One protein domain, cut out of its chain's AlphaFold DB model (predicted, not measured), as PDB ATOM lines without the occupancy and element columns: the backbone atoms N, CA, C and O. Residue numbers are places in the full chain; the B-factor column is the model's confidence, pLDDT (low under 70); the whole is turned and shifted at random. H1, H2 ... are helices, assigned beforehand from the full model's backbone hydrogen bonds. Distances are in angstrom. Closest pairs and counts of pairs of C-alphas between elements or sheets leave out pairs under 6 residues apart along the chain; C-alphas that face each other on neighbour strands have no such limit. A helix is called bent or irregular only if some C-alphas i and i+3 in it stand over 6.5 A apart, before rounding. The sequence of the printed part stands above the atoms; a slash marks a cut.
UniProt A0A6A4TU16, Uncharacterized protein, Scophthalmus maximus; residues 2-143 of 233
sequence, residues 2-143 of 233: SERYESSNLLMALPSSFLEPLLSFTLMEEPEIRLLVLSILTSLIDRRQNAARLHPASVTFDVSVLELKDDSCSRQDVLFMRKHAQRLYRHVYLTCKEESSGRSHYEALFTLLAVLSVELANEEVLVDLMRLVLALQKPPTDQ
ATOM      1  N   SER A   2     -29.821 -29.771  45.047       37.62
ATOM      2  CA  SER A   2     -30.086 -29.048  43.799       37.62
ATOM      3  C   SER A   2     -31.113 -29.849  43.008       37.62
ATOM      4  O   SER A   2     -30.799 -30.948  42.557       37.62
ATOM      5  N   GLU A   3     -32.340 -29.338  42.915       38.62
ATOM      6  CA  GLU A   3     -33.386 -29.884  42.048       38.62
ATOM      7  C   GLU A   3     -32.920 -29.715  40.597       38.62
ATOM      8  O   GLU A   3     -32.901 -28.607  40.062       38.62
ATOM      9  N   ARG A   4     -32.420 -30.795  39.988       45.22
ATOM     10  CA  ARG A   4     -31.945 -30.783  38.600       45.22
ATOM     11  C   ARG A   4     -33.073 -31.191  37.658       45.22
ATOM     12  O   ARG A   4     -33.850 -32.091  37.945       45.22
ATOM     13  N   TYR A   5     -33.133 -30.485  36.537       41.56
ATOM     14  CA  TYR A   5     -34.167 -30.546  35.511       41.56
ATOM     15  C   TYR A   5     -34.187 -31.909  34.792       41.56
ATOM     16  O   TYR A   5     -33.359 -32.163  33.918       41.56
ATOM     17  N   GLU A   6     -35.142 -32.780  35.124       44.84
ATOM     18  CA  GLU A   6     -35.493 -33.945  34.300       44.84
ATOM     19  C   GLU A   6     -36.347 -33.475  33.120       44.84
ATOM     20  O   GLU A   6     -37.571 -33.364  33.207       44.84
ATOM     21  N   SER A   7     -35.712 -33.153  31.993       51.84
ATOM     22  CA  SER A   7     -36.474 -32.909  30.770       51.84
ATOM     23  C   SER A   7     -36.713 -34.207  30.028       51.84
ATOM     24  O   SER A   7     -35.788 -34.779  29.455       51.84
ATOM     25  N   SER A   8     -37.964 -34.642  29.950       64.19
ATOM     26  CA  SER A   8     -38.346 -35.753  29.078       64.19
ATOM     27  C   SER A   8     -38.251 -35.404  27.581       64.19
ATOM     28  O   SER A   8     -38.318 -36.308  26.752       64.19
ATOM     29  N   ASN A   9     -38.091 -34.119  27.223       80.19
ATOM     30  CA  ASN A   9     -38.089 -33.634  25.842       80.19
ATOM     31  C   ASN A   9     -36.843 -32.794  25.518       80.19
ATOM     32  O   ASN A   9     -36.811 -31.580  25.749       80.19
ATOM     33  N   LEU A  10     -35.846 -33.417  24.883       84.00
ATOM     34  CA  LEU A  10     -34.615 -32.732  24.477       84.00
ATOM     35  C   LEU A  10     -34.840 -31.554  23.526       84.00
ATOM     36  O   LEU A  10     -34.081 -30.596  23.586       84.00
ATOM     37  N   LEU A  11     -35.872 -31.565  22.675       82.38
ATOM     38  CA  LEU A  11     -36.137 -30.431  21.776       82.38
ATOM     39  C   LEU A  11     -36.511 -29.155  22.537       82.38
ATOM     40  O   LEU A  11     -36.263 -28.058  22.041       82.38
ATOM     41  N   MET A  12     -37.118 -29.303  23.718       81.12
ATOM     42  CA  MET A  12     -37.462 -28.187  24.599       81.12
ATOM     43  C   MET A  12     -36.293 -27.801  25.505       81.12
ATOM     44  O   MET A  12     -36.065 -26.615  25.722       81.12
ATOM     45  N   ALA A  13     -35.544 -28.785  26.012       81.25
ATOM     46  CA  ALA A  13     -34.388 -28.542  26.877       81.25
ATOM     47  C   ALA A  13     -33.183 -27.956  26.130       81.25
ATOM     48  O   ALA A  13     -32.436 -27.152  26.680       81.25
ATOM     49  N   LEU A  14     -32.988 -28.374  24.879       85.31
ATOM     50  CA  LEU A  14     -31.858 -28.026  24.021       85.31
ATOM     51  C   LEU A  14     -32.364 -27.440  22.693       85.31
ATOM     52  O   LEU A  14     -32.227 -28.065  21.637       85.31
ATOM     53  N   PRO A  15     -32.953 -26.231  22.708       87.19
ATOM     54  CA  PRO A  15     -33.318 -25.550  21.476       87.19
ATOM     55  C   PRO A  15     -32.066 -25.202  20.659       87.19
ATOM     56  O   PRO A  15     -30.989 -24.976  21.211       87.19
ATOM     57  N   SER A  16     -32.217 -25.078  19.333       85.56
ATOM     58  CA  SER A  16     -31.138 -24.664  18.415       85.56
ATOM     59  C   SER A  16     -30.379 -23.430  18.912       85.56
ATOM     60  O   SER A  16     -29.155 -23.419  18.921       85.56
ATOM     61  N   SER A  17     -31.099 -22.409  19.380       83.25
ATOM     62  CA  SER A  17     -30.509 -21.155  19.863       83.25
ATOM     63  C   SER A  17     -29.537 -21.338  21.028       83.25
ATOM     64  O   SER A  17     -28.663 -20.503  21.213       83.25
ATOM     65  N   PHE A  18     -29.678 -22.417  21.799       87.81
ATOM     66  CA  PHE A  18     -28.777 -22.755  22.892       87.81
ATOM     67  C   PHE A  18     -27.709 -23.767  22.459       87.81
ATOM     68  O   PHE A  18     -26.521 -23.575  22.714       87.81
ATOM     69  N   LEU A  19     -28.124 -24.830  21.763       89.12
ATOM     70  CA  LEU A  19     -27.231 -25.916  21.363       89.12
ATOM     71  C   LEU A  19     -26.141 -25.443  20.394       89.12
ATOM     72  O   LEU A  19     -25.019 -25.931  20.446       89.12
ATOM     73  N   GLU A  20     -26.451 -24.504  19.503       85.81
ATOM     74  CA  GLU A  20     -25.498 -24.054  18.491       85.81
ATOM     75  C   GLU A  20     -24.321 -23.262  19.071       85.81
ATOM     76  O   GLU A  20     -23.180 -23.654  18.806       85.81
ATOM     77  N   PRO A  21     -24.548 -22.217  19.890       85.56
ATOM     78  CA  PRO A  21     -23.473 -21.598  20.652       85.56
ATOM     79  C   PRO A  21     -22.705 -22.607  21.504       85.56
ATOM     80  O   PRO A  21     -21.477 -22.628  21.449       85.56
ATOM     81  N   LEU A  22     -23.400 -23.497  22.224       89.62
ATOM     82  CA  LEU A  22     -22.751 -24.493  23.079       89.62
ATOM     83  C   LEU A  22     -21.783 -25.378  22.278       89.62
ATOM     84  O   LEU A  22     -20.643 -25.560  22.683       89.62
ATOM     85  N   LEU A  23     -22.195 -25.865  21.104       88.75
ATOM     86  CA  LEU A  23     -21.321 -26.645  20.225       88.75
ATOM     87  C   LEU A  23     -20.149 -25.824  19.678       88.75
ATOM     88  O   LEU A  23     -19.051 -26.353  19.539       88.75
ATOM     89  N   SER A  24     -20.329 -24.533  19.395       88.31
ATOM     90  CA  SER A  24     -19.213 -23.688  18.952       88.31
ATOM     91  C   SER A  24     -18.102 -23.582  20.003       88.31
ATOM     92  O   SER A  24     -16.925 -23.599  19.645       88.31
ATOM     93  N   PHE A  25     -18.450 -23.608  21.296       87.56
ATOM     94  CA  PHE A  25     -17.467 -23.594  22.381       87.56
ATOM     95  C   PHE A  25     -16.642 -24.883  22.491       87.56
ATOM     96  O   PHE A  25     -15.562 -24.858  23.082       87.56
ATOM     97  N   THR A  26     -17.072 -26.000  21.884       89.75
ATOM     98  CA  THR A  26     -16.244 -27.221  21.823       89.75
ATOM     99  C   THR A  26     -15.054 -27.083  20.874       89.75
ATOM    100  O   THR A  26     -14.239 -28.001  20.807       89.75
ATOM    101  N   LEU A  27     -14.952 -25.969  20.141       88.56
ATOM    102  CA  LEU A  27     -13.877 -25.657  19.194       88.56
ATOM    103  C   LEU A  27     -13.086 -24.404  19.598       88.56
ATOM    104  O   LEU A  27     -12.446 -23.784  18.756       88.56
ATOM    105  N   MET A  28     -13.152 -23.996  20.867       88.50
ATOM    106  CA  MET A  28     -12.344 -22.878  21.360       88.50
ATOM    107  C   MET A  28     -10.868 -23.254  21.481       88.50
ATOM    108  O   MET A  28     -10.524 -24.429  21.651       88.50
ATOM    109  N   GLU A  29     -10.006 -22.238  21.423       84.44
ATOM    110  CA  GLU A  29      -8.559 -22.400  21.575       84.44
ATOM    111  C   GLU A  29      -8.206 -22.921  22.975       84.44
ATOM    112  O   GLU A  29      -7.297 -23.738  23.129       84.44
ATOM    113  N   GLU A  30      -8.959 -22.511  24.001       87.69
ATOM    114  CA  GLU A  30      -8.725 -22.918  25.380       87.69
ATOM    115  C   GLU A  30      -9.208 -24.358  25.650       87.69
ATOM    116  O   GLU A  30     -10.420 -24.623  25.692       87.69
ATOM    117  N   PRO A  31      -8.299 -25.305  25.955       87.56
ATOM    118  CA  PRO A  31      -8.657 -26.710  26.144       87.56
ATOM    119  C   PRO A  31      -9.585 -26.931  27.347       87.56
ATOM    120  O   PRO A  31     -10.428 -27.827  27.319       87.56
ATOM    121  N   GLU A  32      -9.469 -26.106  28.389       88.88
ATOM    122  CA  GLU A  32     -10.304 -26.171  29.594       88.88
ATOM    123  C   GLU A  32     -11.771 -25.829  29.303       88.88
ATOM    124  O   GLU A  32     -12.675 -26.482  29.829       88.88
ATOM    125  N   ILE A  33     -12.016 -24.851  28.422       88.50
ATOM    126  CA  ILE A  33     -13.370 -24.461  28.006       88.50
ATOM    127  C   ILE A  33     -14.002 -25.599  27.214       88.50
ATOM    128  O   ILE A  33     -15.134 -25.990  27.498       88.50
ATOM    129  N   ARG A  34     -13.250 -26.204  26.286       92.94
ATOM    130  CA  ARG A  34     -13.732 -27.363  25.525       92.94
ATOM    131  C   ARG A  34     -14.145 -28.513  26.441       92.94
ATOM    132  O   ARG A  34     -15.222 -29.068  26.250       92.94
ATOM    133  N   LEU A  35     -13.336 -28.846  27.452       91.25
ATOM    134  CA  LEU A  35     -13.671 -29.897  28.425       91.25
ATOM    135  C   LEU A  35     -14.944 -29.586  29.202       91.25
ATOM    136  O   LEU A  35     -15.813 -30.449  29.328       91.25
ATOM    137  N   LEU A  36     -15.061 -28.359  29.708       91.62
ATOM    138  CA  LEU A  36     -16.236 -27.923  30.452       91.62
ATOM    139  C   LEU A  36     -17.498 -28.053  29.593       91.62
ATOM    140  O   LEU A  36     -18.498 -28.613  30.031       91.62
ATOM    141  N   VAL A  37     -17.432 -27.595  28.349       93.25
ATOM    142  CA  VAL A  37     -18.557 -27.617  27.411       93.25
ATOM    143  C   VAL A  37     -18.930 -29.045  27.022       93.25
ATOM    144  O   VAL A  37     -20.113 -29.373  27.008       93.25
ATOM    145  N   LEU A  38     -17.950 -29.919  26.769       92.94
ATOM    146  CA  LEU A  38     -18.199 -31.345  26.535       92.94
ATOM    147  C   LEU A  38     -18.883 -31.999  27.744       92.94
ATOM    148  O   LEU A  38     -19.819 -32.780  27.569       92.94
ATOM    149  N   SER A  39     -18.473 -31.648  28.967       91.31
ATOM    150  CA  SER A  39     -19.108 -32.134  30.196       91.31
ATOM    151  C   SER A  39     -20.542 -31.623  30.351       91.31
ATOM    152  O   SER A  39     -21.416 -32.401  30.735       91.31
ATOM    153  N   ILE A  40     -20.803 -30.346  30.049       91.44
ATOM    154  CA  ILE A  40     -22.154 -29.763  30.074       91.44
ATOM    155  C   ILE A  40     -23.038 -30.468  29.046       91.44
ATOM    156  O   ILE A  40     -24.119 -30.939  29.387       91.44
ATOM    157  N   LEU A  41     -22.564 -30.586  27.803       92.44
ATOM    158  CA  LEU A  41     -23.297 -31.233  26.719       92.44
ATOM    159  C   LEU A  41     -23.639 -32.685  27.068       92.44
ATOM    160  O   LEU A  41     -24.785 -33.096  26.911       92.44
ATOM    161  N   THR A  42     -22.669 -33.433  27.599       92.62
ATOM    162  CA  THR A  42     -22.881 -34.812  28.059       92.62
ATOM    163  C   THR A  42     -23.945 -34.855  29.151       92.62
ATOM    164  O   THR A  42     -24.897 -35.612  29.025       92.62
ATOM    165  N   SER A  43     -23.855 -33.996  30.171       90.62
ATOM    166  CA  SER A  43     -24.829 -33.961  31.271       90.62
ATOM    167  C   SER A  43     -26.245 -33.576  30.836       90.62
ATOM    168  O   SER A  43     -27.196 -33.983  31.494       90.62
ATOM    169  N   LEU A  44     -26.401 -32.764  29.787       90.12
ATOM    170  CA  LEU A  44     -27.719 -32.373  29.272       90.12
ATOM    171  C   LEU A  44     -28.376 -33.496  28.462       90.12
ATOM    172  O   LEU A  44     -29.602 -33.582  28.408       90.12
ATOM    173  N   ILE A  45     -27.569 -34.346  27.826       90.12
ATOM    174  CA  ILE A  45     -28.045 -35.487  27.038       90.12
ATOM    175  C   ILE A  45     -28.249 -36.722  27.927       90.12
ATOM    176  O   ILE A  45     -29.204 -37.467  27.707       90.12
ATOM    177  N   ASP A  46     -27.397 -36.914  28.938       89.44
ATOM    178  CA  ASP A  46     -27.371 -38.066  29.844       89.44
ATOM    179  C   ASP A  46     -28.483 -38.033  30.904       89.44
ATOM    180  O   ASP A  46     -28.249 -37.875  32.104       89.44
ATOM    181  N   ARG A  47     -29.731 -38.177  30.452       84.94
ATOM    182  CA  ARG A  47     -30.916 -38.093  31.316       84.94
ATOM    183  C   ARG A  47     -30.976 -39.203  32.363       84.94
ATOM    184  O   ARG A  47     -31.525 -38.969  33.432       84.94
ATOM    185  N   ARG A  48     -30.418 -40.386  32.072       78.94
ATOM    186  CA  ARG A  48     -30.399 -41.542  32.991       78.94
ATOM    187  C   ARG A  48     -29.071 -41.722  33.729       78.94
ATOM    188  O   ARG A  48     -28.872 -42.741  34.382       78.94
ATOM    189  N   GLN A  49     -28.161 -40.750  33.643       82.25
ATOM    190  CA  GLN A  49     -26.861 -40.789  34.326       82.25
ATOM    191  C   GLN A  49     -26.013 -42.025  33.974       82.25
ATOM    192  O   GLN A  49     -25.263 -42.560  34.796       82.25
ATOM    193  N   ASN A  50     -26.116 -42.486  32.728       81.94
ATOM    194  CA  ASN A  50     -25.335 -43.598  32.211       81.94
ATOM    195  C   ASN A  50     -23.838 -43.263  32.141       81.94
ATOM    196  O   ASN A  50     -23.018 -44.172  32.258       81.94
ATOM    197  N   ALA A  51     -23.447 -41.986  32.046       84.06
ATOM    198  CA  ALA A  51     -22.044 -41.563  32.045       84.06
ATOM    199  C   ALA A  51     -21.281 -42.037  33.290       84.06
ATOM    200  O   ALA A  51     -20.138 -42.465  33.177       84.06
ATOM    201  N   ALA A  52     -21.908 -42.029  34.470       80.00
ATOM    202  CA  ALA A  52     -21.266 -42.484  35.709       80.00
ATOM    203  C   ALA A  52     -20.996 -44.001  35.729       80.00
ATOM    204  O   ALA A  52     -20.157 -44.477  36.492       80.00
ATOM    205  N   ARG A  53     -21.715 -44.758  34.894       74.75
ATOM    206  CA  ARG A  53     -21.627 -46.221  34.773       74.75
ATOM    207  C   ARG A  53     -20.680 -46.635  33.641       74.75
ATOM    208  O   ARG A  53     -20.205 -47.767  33.605       74.75
ATOM    209  N   LEU A  54     -20.367 -45.701  32.743       73.12
ATOM    210  CA  LEU A  54     -19.415 -45.846  31.649       73.12
ATOM    211  C   LEU A  54     -17.994 -45.579  32.169       73.12
ATOM    212  O   LEU A  54     -17.478 -44.471  32.073       73.12
ATOM    213  N   HIS A  55     -17.346 -46.592  32.749       63.34
ATOM    214  CA  HIS A  55     -15.946 -46.473  33.167       63.34
ATOM    215  C   HIS A  55     -15.003 -46.468  31.942       63.34
ATOM    216  O   HIS A  55     -14.909 -47.494  31.266       63.34
ATOM    217  N   PRO A  56     -14.225 -45.391  31.687       56.28
ATOM    218  CA  PRO A  56     -13.335 -45.303  30.517       56.28
ATOM    219  C   PRO A  56     -12.178 -46.316  30.525       56.28
ATOM    220  O   PRO A  56     -11.546 -46.552  29.501       56.28
ATOM    221  N   ALA A  57     -11.879 -46.897  31.692       52.28
ATOM    222  CA  ALA A  57     -10.705 -47.737  31.916       52.28
ATOM    223  C   ALA A  57     -10.927 -49.233  31.630       52.28
ATOM    224  O   ALA A  57      -9.958 -49.991  31.600       52.28
ATOM    225  N   SER A  58     -12.170 -49.686  31.429       47.78
ATOM    226  CA  SER A  58     -12.441 -51.110  31.223       47.78
ATOM    227  C   SER A  58     -12.670 -51.415  29.746       47.78
ATOM    228  O   SER A  58     -13.678 -51.031  29.163       47.78
ATOM    229  N   VAL A  59     -11.743 -52.170  29.147       46.91
ATOM    230  CA  VAL A  59     -11.880 -52.767  27.799       46.91
ATOM    231  C   VAL A  59     -13.080 -53.727  27.730       46.91
ATOM    232  O   VAL A  59     -13.590 -54.025  26.654       46.91
ATOM    233  N   THR A  60     -13.554 -54.192  28.889       46.75
ATOM    234  CA  THR A  60     -14.758 -55.011  29.032       46.75
ATOM    235  C   THR A  60     -15.854 -54.172  29.680       46.75
ATOM    236  O   THR A  60     -15.754 -53.768  30.839       46.75
ATOM    237  N   PHE A  61     -16.879 -53.859  28.895       55.84
ATOM    238  CA  PHE A  61     -18.043 -53.114  29.342       55.84
ATOM    239  C   PHE A  61     -19.193 -54.087  29.615       55.84
ATOM    240  O   PHE A  61     -19.639 -54.781  28.700       55.84
ATOM    241  N   ASP A  62     -19.655 -54.161  30.866       59.78
ATOM    242  CA  ASP A  62     -20.816 -54.980  31.215       59.78
ATOM    243  C   ASP A  62     -22.103 -54.227  30.870       59.78
ATOM    244  O   ASP A  62     -22.547 -53.324  31.581       59.78
ATOM    245  N   VAL A  63     -22.700 -54.630  29.752       63.56
ATOM    246  CA  VAL A  63     -23.954 -54.092  29.211       63.56
ATOM    247  C   VAL A  63     -25.105 -54.201  30.219       63.56
ATOM    248  O   VAL A  63     -26.010 -53.369  30.209       63.56
ATOM    249  N   SER A  64     -25.050 -55.170  31.138       63.66
ATOM    250  CA  SER A  64     -26.054 -55.378  32.192       63.66
ATOM    251  C   SER A  64     -26.110 -54.223  33.199       63.66
ATOM    252  O   SER A  64     -27.117 -54.032  33.878       63.66
ATOM    253  N   VAL A  65     -25.039 -53.428  33.297       65.38
ATOM    254  CA  VAL A  65     -24.933 -52.251  34.171       65.38
ATOM    255  C   VAL A  65     -25.381 -50.988  33.428       65.38
ATOM    256  O   VAL A  65     -24.974 -49.894  33.784       65.38
ATOM    257  N   LEU A  66     -26.234 -51.080  32.413       61.56
ATOM    258  CA  LEU A  66     -26.886 -49.912  31.819       61.56
ATOM    259  C   LEU A  66     -28.378 -49.924  32.108       61.56
ATOM    260  O   LEU A  66     -29.008 -50.978  32.108       61.56
ATOM    261  N   GLU A  67     -28.967 -48.740  32.294       60.91
ATOM    262  CA  GLU A  67     -30.421 -48.601  32.173       60.91
ATOM    263  C   GLU A  67     -30.764 -48.543  30.687       60.91
ATOM    264  O   GLU A  67     -31.022 -47.475  30.112       60.91
ATOM    265  N   LEU A  68     -30.668 -49.705  30.039       63.94
ATOM    266  CA  LEU A  68     -31.133 -49.874  28.675       63.94
ATOM    267  C   LEU A  68     -32.650 -49.757  28.679       63.94
ATOM    268  O   LEU A  68     -33.351 -50.407  29.452       63.94
ATOM    269  N   LYS A  69     -33.145 -48.882  27.816       60.31
ATOM    270  CA  LYS A  69     -34.571 -48.703  27.626       60.31
ATOM    271  C   LYS A  69     -35.101 -49.947  26.902       60.31
ATOM    272  O   LYS A  69     -34.670 -50.219  25.788       60.31
ATOM    273  N   ASP A  70     -36.022 -50.676  27.529       56.25
ATOM    274  CA  ASP A  70     -36.775 -51.767  26.875       56.25
ATOM    275  C   ASP A  70     -37.737 -51.205  25.800       56.25
ATOM    276  O   ASP A  70     -38.191 -51.892  24.890       56.25
ATOM    277  N   ASP A  71     -37.999 -49.895  25.883       53.75
ATOM    278  CA  ASP A  71     -38.798 -49.118  24.946       53.75
ATOM    279  C   ASP A  71     -37.926 -48.446  23.876       53.75
ATOM    280  O   ASP A  71     -36.956 -47.748  24.179       53.75
ATOM    281  N   SER A  72     -38.341 -48.557  22.616       61.91
ATOM    282  CA  SER A  72     -37.779 -47.815  21.478       61.91
ATOM    283  C   SER A  72     -37.481 -46.329  21.794       61.91
ATOM    284  O   SER A  72     -38.203 -45.664  22.550       61.91
ATOM    285  N   CYS A  73     -36.386 -45.786  21.245       76.06
ATOM    286  CA  CYS A  73     -36.035 -44.359  21.316       76.06
ATOM    287  C   CYS A  73     -37.256 -43.476  20.996       76.06
ATOM    288  O   CYS A  73     -38.022 -43.775  20.077       76.06
ATOM    289  N   SER A  74     -37.508 -42.430  21.798       83.69
ATOM    290  CA  SER A  74     -38.786 -41.716  21.702       83.69
ATOM    291  C   SER A  74     -38.905 -40.961  20.375       83.69
ATOM    292  O   SER A  74     -37.916 -40.498  19.807       83.69
ATOM    293  N   ARG A  75     -40.134 -40.733  19.891       84.56
ATOM    294  CA  ARG A  75     -40.361 -39.913  18.684       84.56
ATOM    295  C   ARG A  75     -39.743 -38.510  18.801       84.56
ATOM    296  O   ARG A  75     -39.353 -37.934  17.789       84.56
ATOM    297  N   GLN A  76     -39.659 -37.956  20.012       86.75
ATOM    298  CA  GLN A  76     -39.029 -36.656  20.258       86.75
ATOM    299  C   GLN A  76     -37.502 -36.732  20.147       86.75
ATOM    300  O   GLN A  76     -36.911 -35.855  19.521       86.75
ATOM    301  N   ASP A  77     -36.883 -37.799  20.658       88.38
ATOM    302  CA  ASP A  77     -35.445 -38.063  20.509       88.38
ATOM    303  C   ASP A  77     -35.065 -38.265  19.034       88.38
ATOM    304  O   ASP A  77     -34.090 -37.689  18.554       88.38
ATOM    305  N   VAL A  78     -35.887 -39.001  18.274       87.69
ATOM    306  CA  VAL A  78     -35.705 -39.171  16.821       87.69
ATOM    307  C   VAL A  78     -35.766 -37.823  16.100       87.69
ATOM    308  O   VAL A  78     -34.921 -37.530  15.256       87.69
ATOM    309  N   LEU A  79     -36.736 -36.966  16.434       89.69
ATOM    310  CA  LEU A  79     -36.839 -35.628  15.842       89.69
ATOM    311  C   LEU A  79     -35.666 -34.720  16.236       89.69
ATOM    312  O   LEU A  79     -35.183 -33.966  15.390       89.69
ATOM    313  N   PHE A  80     -35.202 -34.802  17.486       91.25
ATOM    314  CA  PHE A  80     -34.001 -34.113  17.948       91.25
ATOM    315  C   PHE A  80     -32.786 -34.531  17.118       91.25
ATOM    316  O   PHE A  80     -32.124 -33.673  16.532       91.25
ATOM    317  N   MET A  81     -32.546 -35.835  16.977       91.56
ATOM    318  CA  MET A  81     -31.423 -36.348  16.192       91.56
ATOM    319  C   MET A  81     -31.547 -35.973  14.721       91.56
ATOM    320  O   MET A  81     -30.602 -35.436  14.151       91.56
ATOM    321  N   ARG A  82     -32.732 -36.088  14.118       89.44
ATOM    322  CA  ARG A  82     -32.945 -35.654  12.730       89.44
ATOM    323  C   ARG A  82     -32.605 -34.176  12.508       89.44
ATOM    324  O   ARG A  82     -32.180 -33.802  11.421       89.44
ATOM    325  N   LYS A  83     -32.793 -33.330  13.524       90.25
ATOM    326  CA  LYS A  83     -32.511 -31.892  13.449       90.25
ATOM    327  C   LYS A  83     -31.054 -31.540  13.777       90.25
ATOM    328  O   LYS A  83     -30.527 -30.590  13.203       90.25
ATOM    329  N   HIS A  84     -30.408 -32.269  14.688       89.81
ATOM    330  CA  HIS A  84     -29.142 -31.847  15.302       89.81
ATOM    331  C   HIS A  84     -27.963 -32.815  15.114       89.81
ATOM    332  O   HIS A  84     -26.820 -32.407  15.330       89.81
ATOM    333  N   ALA A  85     -28.197 -34.054  14.665       90.12
ATOM    334  CA  ALA A  85     -27.180 -35.107  14.571       90.12
ATOM    335  C   ALA A  85     -25.963 -34.691  13.740       90.12
ATOM    336  O   ALA A  85     -24.837 -34.780  14.213       90.12
ATOM    337  N   GLN A  86     -26.177 -34.146  12.538       88.69
ATOM    338  CA  GLN A  86     -25.082 -33.747  11.648       88.69
ATOM    339  C   GLN A  86     -24.130 -32.731  12.300       88.69
ATOM    340  O   GLN A  86     -22.916 -32.799  12.104       88.69
ATOM    341  N   ARG A  87     -24.656 -31.820  13.128       88.44
ATOM    342  CA  ARG A  87     -23.840 -30.842  13.857       88.44
ATOM    343  C   ARG A  87     -23.137 -31.481  15.044       88.44
ATOM    344  O   ARG A  87     -21.940 -31.258  15.196       88.44
ATOM    345  N   LEU A  88     -23.833 -32.305  15.828       91.31
ATOM    346  CA  LEU A  88     -23.222 -33.070  16.920       91.31
ATOM    347  C   LEU A  88     -22.032 -33.891  16.407       91.31
ATOM    348  O   LEU A  88     -20.926 -33.757  16.924       91.31
ATOM    349  N   TYR A  89     -22.220 -34.650  15.326       92.56
ATOM    350  CA  TYR A  89     -21.177 -35.483  14.727       92.56
ATOM    351  C   TYR A  89     -20.008 -34.657  14.197       92.56
ATOM    352  O   TYR A  89     -18.852 -35.003  14.435       92.56
ATOM    353  N   ARG A  90     -20.288 -33.532  13.527       90.56
ATOM    354  CA  ARG A  90     -19.248 -32.609  13.055       90.56
ATOM    355  C   ARG A  90     -18.412 -32.064  14.210       90.56
ATOM    356  O   ARG A  90     -17.194 -32.026  14.093       90.56
ATOM    357  N   HIS A  91     -19.039 -31.638  15.304       90.31
ATOM    358  CA  HIS A  91     -18.319 -31.082  16.449       90.31
ATOM    359  C   HIS A  91     -17.514 -32.145  17.192       90.31
ATOM    360  O   HIS A  91     -16.353 -31.898  17.491       90.31
ATOM    361  N   VAL A  92     -18.058 -33.349  17.382       91.81
ATOM    362  CA  VAL A  92     -17.292 -34.485  17.923       91.81
ATOM    363  C   VAL A  92     -16.075 -34.786  17.047       91.81
ATOM    364  O   VAL A  92     -14.970 -34.929  17.566       91.81
ATOM    365  N   TYR A  93     -16.250 -34.822  15.722       90.88
ATOM    366  CA  TYR A  93     -15.149 -35.045  14.785       90.88
ATOM    367  C   TYR A  93     -14.062 -33.971  14.900       90.88
ATOM    368  O   TYR A  93     -12.887 -34.297  15.049       90.88
ATOM    369  N   LEU A  94     -14.448 -32.695  14.850       89.56
ATOM    370  CA  LEU A  94     -13.510 -31.576  14.888       89.56
ATOM    371  C   LEU A  94     -12.793 -31.478  16.239       89.56
ATOM    372  O   LEU A  94     -11.571 -31.398  16.258       89.56
ATOM    373  N   THR A  95     -13.508 -31.592  17.362       89.44
ATOM    374  CA  THR A  95     -12.900 -31.564  18.702       89.44
ATOM    375  C   THR A  95     -11.929 -32.733  18.918       89.44
ATOM    376  O   THR A  95     -10.935 -32.585  19.625       89.44
ATOM    377  N   CYS A  96     -12.165 -33.884  18.279       88.75
ATOM    378  CA  CYS A  96     -11.241 -35.021  18.306       88.75
ATOM    379  C   CYS A  96      -9.960 -34.789  17.478       88.75
ATOM    380  O   CYS A  96      -8.947 -35.447  17.728       88.75
ATOM    381  N   LYS A  97     -10.011 -33.902  16.477       87.19
ATOM    382  CA  LYS A  97      -8.880 -33.536  15.606       87.19
ATOM    383  C   LYS A  97      -8.104 -32.309  16.096       87.19
ATOM    384  O   LYS A  97      -7.085 -31.983  15.504       87.19
ATOM    385  N   GLU A  98      -8.567 -31.654  17.156       87.50
ATOM    386  CA  GLU A  98      -7.865 -30.539  17.792       87.50
ATOM    387  C   GLU A  98      -6.533 -30.985  18.411       87.50
ATOM    388  O   GLU A  98      -6.506 -31.875  19.259       87.50
ATOM    389  N   GLU A  99      -5.436 -30.325  18.037       81.31
ATOM    390  CA  GLU A  99      -4.076 -30.691  18.467       81.31
ATOM    391  C   GLU A  99      -3.829 -30.449  19.963       81.31
ATOM    392  O   GLU A  99      -3.030 -31.139  20.590       81.31
ATOM    393  N   SER A 100      -4.538 -29.490  20.566       84.75
ATOM    394  CA  SER A 100      -4.434 -29.173  21.998       84.75
ATOM    395  C   SER A 100      -5.312 -30.060  22.895       84.75
ATOM    396  O   SER A 100      -5.392 -29.830  24.105       84.75
ATOM    397  N   SER A 101      -6.005 -31.055  22.329       84.62
ATOM    398  CA  SER A 101      -6.838 -31.995  23.086       84.62
ATOM    399  C   SER A 101      -5.978 -33.064  23.763       84.62
ATOM    400  O   SER A 101      -5.253 -33.810  23.115       84.62
ATOM    401  N   GLY A 102      -6.075 -33.148  25.090       84.94
ATOM    402  CA  GLY A 102      -5.407 -34.177  25.887       84.94
ATOM    403  C   GLY A 102      -6.305 -35.389  26.145       84.94
ATOM    404  O   GLY A 102      -7.462 -35.432  25.727       84.94
ATOM    405  N   ARG A 103      -5.806 -36.361  26.920       85.19
ATOM    406  CA  ARG A 103      -6.542 -37.587  27.289       85.19
ATOM    407  C   ARG A 103      -7.944 -37.318  27.847       85.19
ATOM    408  O   ARG A 103      -8.897 -37.973  27.440       85.19
ATOM    409  N   SER A 104      -8.090 -36.310  28.706       87.88
ATOM    410  CA  SER A 104      -9.387 -35.943  29.289       87.88
ATOM    411  C   SER A 104     -10.423 -35.521  28.238       87.88
ATOM    412  O   SER A 104     -11.616 -35.733  28.444       87.88
ATOM    413  N   HIS A 105     -10.002 -34.954  27.099       90.94
ATOM    414  CA  HIS A 105     -10.918 -34.600  26.007       90.94
ATOM    415  C   HIS A 105     -11.419 -35.850  25.305       90.94
ATOM    416  O   HIS A 105     -12.611 -35.956  25.042       90.94
ATOM    417  N   TYR A 106     -10.535 -36.812  25.049       89.38
ATOM    418  CA  TYR A 106     -10.911 -38.090  24.450       89.38
ATOM    419  C   TYR A 106     -11.819 -38.909  25.370       89.38
ATOM    420  O   TYR A 106     -12.802 -39.472  24.896       89.38
ATOM    421  N   GLU A 107     -11.561 -38.911  26.680       88.62
ATOM    422  CA  GLU A 107     -12.452 -39.525  27.675       88.62
ATOM    423  C   GLU A 107     -13.842 -38.867  27.661       88.62
ATOM    424  O   GLU A 107     -14.858 -39.567  27.613       88.62
ATOM    425  N   ALA A 108     -13.910 -37.532  27.622       91.06
ATOM    426  CA  ALA A 108     -15.176 -36.803  27.529       91.06
ATOM    427  C   ALA A 108     -15.913 -37.073  26.202       91.06
ATOM    428  O   ALA A 108     -17.125 -37.281  26.206       91.06
ATOM    429  N   LEU A 109     -15.198 -37.122  25.074       91.75
ATOM    430  CA  LEU A 109     -15.763 -37.440  23.757       91.75
ATOM    431  C   LEU A 109     -16.278 -38.880  23.689       91.75
ATOM    432  O   LEU A 109     -17.360 -39.116  23.155       91.75
ATOM    433  N   PHE A 110     -15.536 -39.838  24.245       88.88
ATOM    434  CA  PHE A 110     -15.961 -41.234  24.320       88.88
ATOM    435  C   PHE A 110     -17.212 -41.382  25.184       88.88
ATOM    436  O   PHE A 110     -18.171 -42.036  24.779       88.88
ATOM    437  N   THR A 111     -17.238 -40.709  26.336       90.56
ATOM    438  CA  THR A 111     -18.409 -40.682  27.219       90.56
ATOM    439  C   THR A 111     -19.616 -40.079  26.502       90.56
ATOM    440  O   THR A 111     -20.693 -40.667  26.532       90.56
ATOM    441  N   LEU A 112     -19.442 -38.965  25.784       92.25
ATOM    442  CA  LEU A 112     -20.501 -38.345  24.986       92.25
ATOM    443  C   LEU A 112     -21.021 -39.284  23.888       92.25
ATOM    444  O   LEU A 112     -22.230 -39.422  23.729       92.25
ATOM    445  N   LEU A 113     -20.135 -39.951  23.142       90.62
ATOM    446  CA  LEU A 113     -20.508 -40.923  22.109       90.62
ATOM    447  C   LEU A 113     -21.283 -42.110  22.690       90.62
ATOM    448  O   LEU A 113     -22.291 -42.529  22.119       90.62
ATOM    449  N   ALA A 114     -20.838 -42.635  23.830       88.12
ATOM    450  CA  ALA A 114     -21.517 -43.718  24.522       88.12
ATOM    451  C   ALA A 114     -22.897 -43.276  25.026       88.12
ATOM    452  O   ALA A 114     -23.879 -43.956  24.743       88.12
ATOM    453  N   VAL A 115     -22.994 -42.104  25.663       89.38
ATOM    454  CA  VAL A 115     -24.262 -41.491  26.093       89.38
ATOM    455  C   VAL A 115     -25.209 -41.303  24.907       89.38
ATOM    456  O   VAL A 115     -26.352 -41.734  24.983       89.38
ATOM    457  N   LEU A 116     -24.751 -40.751  23.778       89.94
ATOM    458  CA  LEU A 116     -25.560 -40.637  22.555       89.94
ATOM    459  C   LEU A 116     -26.075 -42.008  22.084       89.94
ATOM    460  O   LEU A 116     -27.234 -42.126  21.685       89.94
ATOM    461  N   SER A 117     -25.226 -43.035  22.169       86.38
ATOM    462  CA  SER A 117     -25.542 -44.401  21.741       86.38
ATOM    463  C   SER A 117     -26.547 -45.106  22.647       86.38
ATOM    464  O   SER A 117     -27.249 -45.978  22.156       86.38
ATOM    465  N   VAL A 118     -26.625 -44.768  23.939       84.25
ATOM    466  CA  VAL A 118     -27.561 -45.404  24.890       84.25
ATOM    467  C   VAL A 118     -28.810 -44.560  25.145       84.25
ATOM    468  O   VAL A 118     -29.890 -45.106  25.350       84.25
ATOM    469  N   GLU A 119     -28.707 -43.232  25.114       85.31
ATOM    470  CA  GLU A 119     -29.825 -42.311  25.358       85.31
ATOM    471  C   GLU A 119     -30.683 -42.086  24.114       85.31
ATOM    472  O   GLU A 119     -31.903 -41.975  24.228       85.31
ATOM    473  N   LEU A 120     -30.063 -42.022  22.930       86.00
ATOM    474  CA  LEU A 120     -30.722 -41.631  21.673       86.00
ATOM    475  C   LEU A 120     -30.689 -42.743  20.614       86.00
ATOM    476  O   LEU A 120     -30.917 -42.483  19.431       86.00
ATOM    477  N   ALA A 121     -30.438 -43.980  21.050       76.94
ATOM    478  CA  ALA A 121     -30.231 -45.155  20.210       76.94
ATOM    479  C   ALA A 121     -31.407 -45.424  19.256       76.94
ATOM    480  O   ALA A 121     -32.477 -45.871  19.663       76.94
ATOM    481  N   ASN A 122     -31.199 -45.205  17.965       81.94
ATOM    482  CA  ASN A 122     -32.018 -45.791  16.906       81.94
ATOM    483  C   ASN A 122     -31.091 -46.295  15.794       81.94
ATOM    484  O   ASN A 122     -29.916 -45.928  15.776       81.94
ATOM    485  N   GLU A 123     -31.592 -47.145  14.896       81.25
ATOM    486  CA  GLU A 123     -30.751 -47.778  13.872       81.25
ATOM    487  C   GLU A 123     -29.966 -46.754  13.041       81.25
ATOM    488  O   GLU A 123     -28.758 -46.904  12.877       81.25
ATOM    489  N   GLU A 124     -30.607 -45.672  12.591       83.25
ATOM    490  CA  GLU A 124     -29.945 -44.626  11.802       83.25
ATOM    491  C   GLU A 124     -28.822 -43.942  12.599       83.25
ATOM    492  O   GLU A 124     -27.695 -43.810  12.119       83.25
ATOM    493  N   VAL A 125     -29.106 -43.570  13.850       84.94
ATOM    494  CA  VAL A 125     -28.147 -42.919  14.752       84.94
ATOM    495  C   VAL A 125     -26.966 -43.831  15.056       84.94
ATOM    496  O   VAL A 125     -25.826 -43.385  14.970       84.94
ATOM    497  N   LEU A 126     -27.207 -45.103  15.376       86.38
ATOM    498  CA  LEU A 126     -26.139 -46.057  15.674       86.38
ATOM    499  C   LEU A 126     -25.237 -46.275  14.462       86.38
ATOM    500  O   LEU A 126     -24.016 -46.292  14.606       86.38
ATOM    501  N   VAL A 127     -25.812 -46.401  13.265       88.06
ATOM    502  CA  VAL A 127     -25.032 -46.566  12.035       88.06
ATOM    503  C   VAL A 127     -24.163 -45.329  11.775       88.06
ATOM    504  O   VAL A 127     -22.985 -45.468  11.442       88.06
ATOM    505  N   ASP A 128     -24.695 -44.121  11.956       89.00
ATOM    506  CA  ASP A 128     -23.914 -42.893  11.774       89.00
ATOM    507  C   ASP A 128     -22.844 -42.698  12.852       89.00
ATOM    508  O   ASP A 128     -21.729 -42.275  12.538       89.00
ATOM    509  N   LEU A 129     -23.127 -43.067  14.103       88.75
ATOM    510  CA  LEU A 129     -22.137 -43.073  15.180       88.75
ATOM    511  C   LEU A 129     -21.017 -44.083  14.901       88.75
ATOM    512  O   LEU A 129     -19.847 -43.748  15.075       88.75
ATOM    513  N   MET A 130     -21.335 -45.275  14.388       87.31
ATOM    514  CA  MET A 130     -20.325 -46.243  13.945       87.31
ATOM    515  C   MET A 130     -19.457 -45.669  12.819       87.31
ATOM    516  O   MET A 130     -18.232 -45.757  12.886       87.31
ATOM    517  N   ARG A 131     -20.057 -45.023  11.807       87.44
ATOM    518  CA  ARG A 131     -19.305 -44.343  10.733       87.44
ATOM    519  C   ARG A 131     -18.394 -43.246  11.279       87.44
ATOM    520  O   ARG A 131     -17.254 -43.132  10.833       87.44
ATOM    521  N   LEU A 132     -18.878 -42.462  12.240       88.50
ATOM    522  CA  LEU A 132     -18.104 -41.413  12.895       88.50
ATOM    523  C   LEU A 132     -16.910 -41.998  13.656       88.50
ATOM    524  O   LEU A 132     -15.788 -41.553  13.441       88.50
ATOM    525  N   VAL A 133     -17.121 -43.025  14.483       88.12
ATOM    526  CA  VAL A 133     -16.042 -43.704  15.221       88.12
ATOM    527  C   VAL A 133     -14.998 -44.279  14.261       88.12
ATOM    528  O   VAL A 133     -13.802 -44.092  14.478       88.12
ATOM    529  N   LEU A 134     -15.421 -44.898  13.156       85.62
ATOM    530  CA  LEU A 134     -14.503 -45.388  12.121       85.62
ATOM    531  C   LEU A 134     -13.713 -44.249  11.456       85.62
ATOM    532  O   LEU A 134     -12.518 -44.393  11.195       85.62
ATOM    533  N   ALA A 135     -14.346 -43.102  11.201       84.94
ATOM    534  CA  ALA A 135     -13.669 -41.923  10.665       84.94
ATOM    535  C   ALA A 135     -12.650 -41.330  11.655       84.94
ATOM    536  O   ALA A 135     -11.611 -40.823  11.230       84.94
ATOM    537  N   LEU A 136     -12.917 -41.419  12.962       84.69
ATOM    538  CA  LEU A 136     -11.986 -41.010  14.018       84.69
ATOM    539  C   LEU A 136     -10.786 -41.954  14.132       84.69
ATOM    540  O   LEU A 136      -9.664 -41.487  14.310       84.69
ATOM    541  N   GLN A 137     -11.017 -43.262  13.988       79.56
ATOM    542  CA  GLN A 137      -9.973 -44.287  14.022       79.56
ATOM    543  C   GLN A 137      -9.047 -44.246  12.812       79.56
ATOM    544  O   GLN A 137      -7.920 -44.723  12.904       79.56
ATOM    545  N   LYS A 138      -9.507 -43.715  11.672       69.44
ATOM    546  CA  LYS A 138      -8.697 -43.670  10.459       69.44
ATOM    547  C   LYS A 138      -7.491 -42.748  10.709       69.44
ATOM    548  O   LYS A 138      -7.684 -41.534  10.863       69.44
ATOM    549  N   PRO A 139      -6.257 -43.288  10.767       55.88
ATOM    550  CA  PRO A 139      -5.081 -42.445  10.889       55.88
ATOM    551  C   PRO A 139      -5.005 -41.553   9.645       55.88
ATOM    552  O   PRO A 139      -5.511 -41.957   8.589       55.88
ATOM    553  N   PRO A 140      -4.411 -40.346   9.742       54.97
ATOM    554  CA  PRO A 140      -4.053 -39.596   8.547       54.97
ATOM    555  C   PRO A 140      -3.266 -40.557   7.661       54.97
ATOM    556  O   PRO A 140      -2.250 -41.118   8.068       54.97
ATOM    557  N   THR A 141      -3.846 -40.881   6.512       53.66
ATOM    558  CA  THR A 141      -3.277 -41.810   5.549       53.66
ATOM    559  C   THR A 141      -2.027 -41.161   4.996       53.66
ATOM    560  O   THR A 141      -2.135 -40.394   4.053       53.66
ATOM    561  N   ASP A 142      -0.902 -41.390   5.666       54.00
ATOM    562  CA  ASP A 142       0.429 -41.551   5.101       54.00
ATOM    563  C   ASP A 142       1.366 -42.042   6.219       54.00
ATOM    564  O   ASP A 142       1.845 -41.282   7.053       54.00
ATOM    565  N   GLN A 143       1.619 -43.357   6.198       50.34
ATOM    566  CA  GLN A 143       2.627 -44.096   6.976       50.34
ATOM    567  C   GLN A 143       2.286 -44.438   8.443       50.34
ATOM    568  O   GLN A 143       2.841 -43.883   9.388       50.34
TER     569      GLN A 143
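This is residues 2 to 143 of the 233 residues of an uncharacterized protein of Scophthalmus maximus (UniProt A0A6A4TU16). What does the model look like? It is a bundle of five helical rods side by side in two layers, H2, H4b and H6 in one and H3 and H5 in the other, the two layers running in opposite directions. H1 and H4a sit together at one end of the bundle, a long loop of residues 46 to 74 leads from H3 back to H4, and residues 137 to 143 stick out. What is it made of, and how large is it? The 142 printed residues hold six named helices in the order H1 to H6 and no named strand, the class being all helix. The whole is compact, with a radius of gyration of the C-alphas of 15.0 A and spans of 45 by 36 by 31 A.

Where do the first helices lie? H1 is residues 10 to 13, beginning at C-alpha 10 at (-34.615, -32.732, 24.477). H2 is residues 16 to 25, 14.3 A from first to last C-alpha, and H3 is residues 31 to 45, 21.3 A. Is the longest helix straight? H4, residues 75 to 97, was assigned as one helix by its hydrogen bonds but is bent, with C-alphas 83 and 86 7.9 A apart. Its arms are H4a, residues 75 to 83, 12.4 A long, and H4b, residues 86 to 97, 16.7 A long; C-alpha 86 is at (-25.082, -33.747, 11.648). Which helices come last? H5 is residues 103 to 119, 23.8 A, and H6 is residues 123 to 137, 21.1 A, ending at C-alpha 137 at (-9.973, -44.287, 14.022).

How is the bundle put together? H2, H3, H4b, H5 and H6 form an up and down bundle, each running against the one before it in the chain. H2 and H3 are a hairpin and touch, with the C-alphas of Phe 25 and Arg 34 closest at 6.2 A, at a shallow tilt of 32 degrees, only just short of steep. H3 touches H5, the same way at a shallow tilt of 14 degrees, with the C-alphas of Thr 42 and Leu 112 closest at 5.3 A. What do H4b and H6 touch? H4b and H5 are a hairpin with a shallow tilt of 23 degrees, the C-alphas of Val 92 and Leu 109 closest at 6.7 A; H5 and H6 are another, at 16 degrees, with those of Ser 117 and Leu 126 closest at 6.3 A. H4b touches H6, the same way at a shallow tilt of 19 degrees, with the C-alphas of Tyr 93 and Leu 136 closest at 6.8 A. H4b and H2 only just touch, with 3 pairs of C-alphas within 8 A, those of Leu 23 and His 91 closest at 6.6 A. Where are H1 and H4a? H4a stands at a steep tilt of 61 degrees to H4b and touches H1, with the C-alphas of Leu 11 and Phe 80 closest at 5.7 A. How regular are the backbones? Each O i to N i+4 pair is within hydrogen-bond range in H3, H4a, H4b, H5 and H6, and 5 of 6 are in H2; H1 is too short for such a pair.

How far does it reach, and is it unbroken? The two C-alphas farthest apart are those of Glu 3 and Gln 143, 52.2 A, and the printed part has no cut. Which links are long? The link from H3 to H4, 29 residues, is long, and the other four are tight. Where is confidence low? The mean pLDDT of the printed part is 80.1, and residues 2 to 8, 55 to 72 and 138 to 143 are under 70.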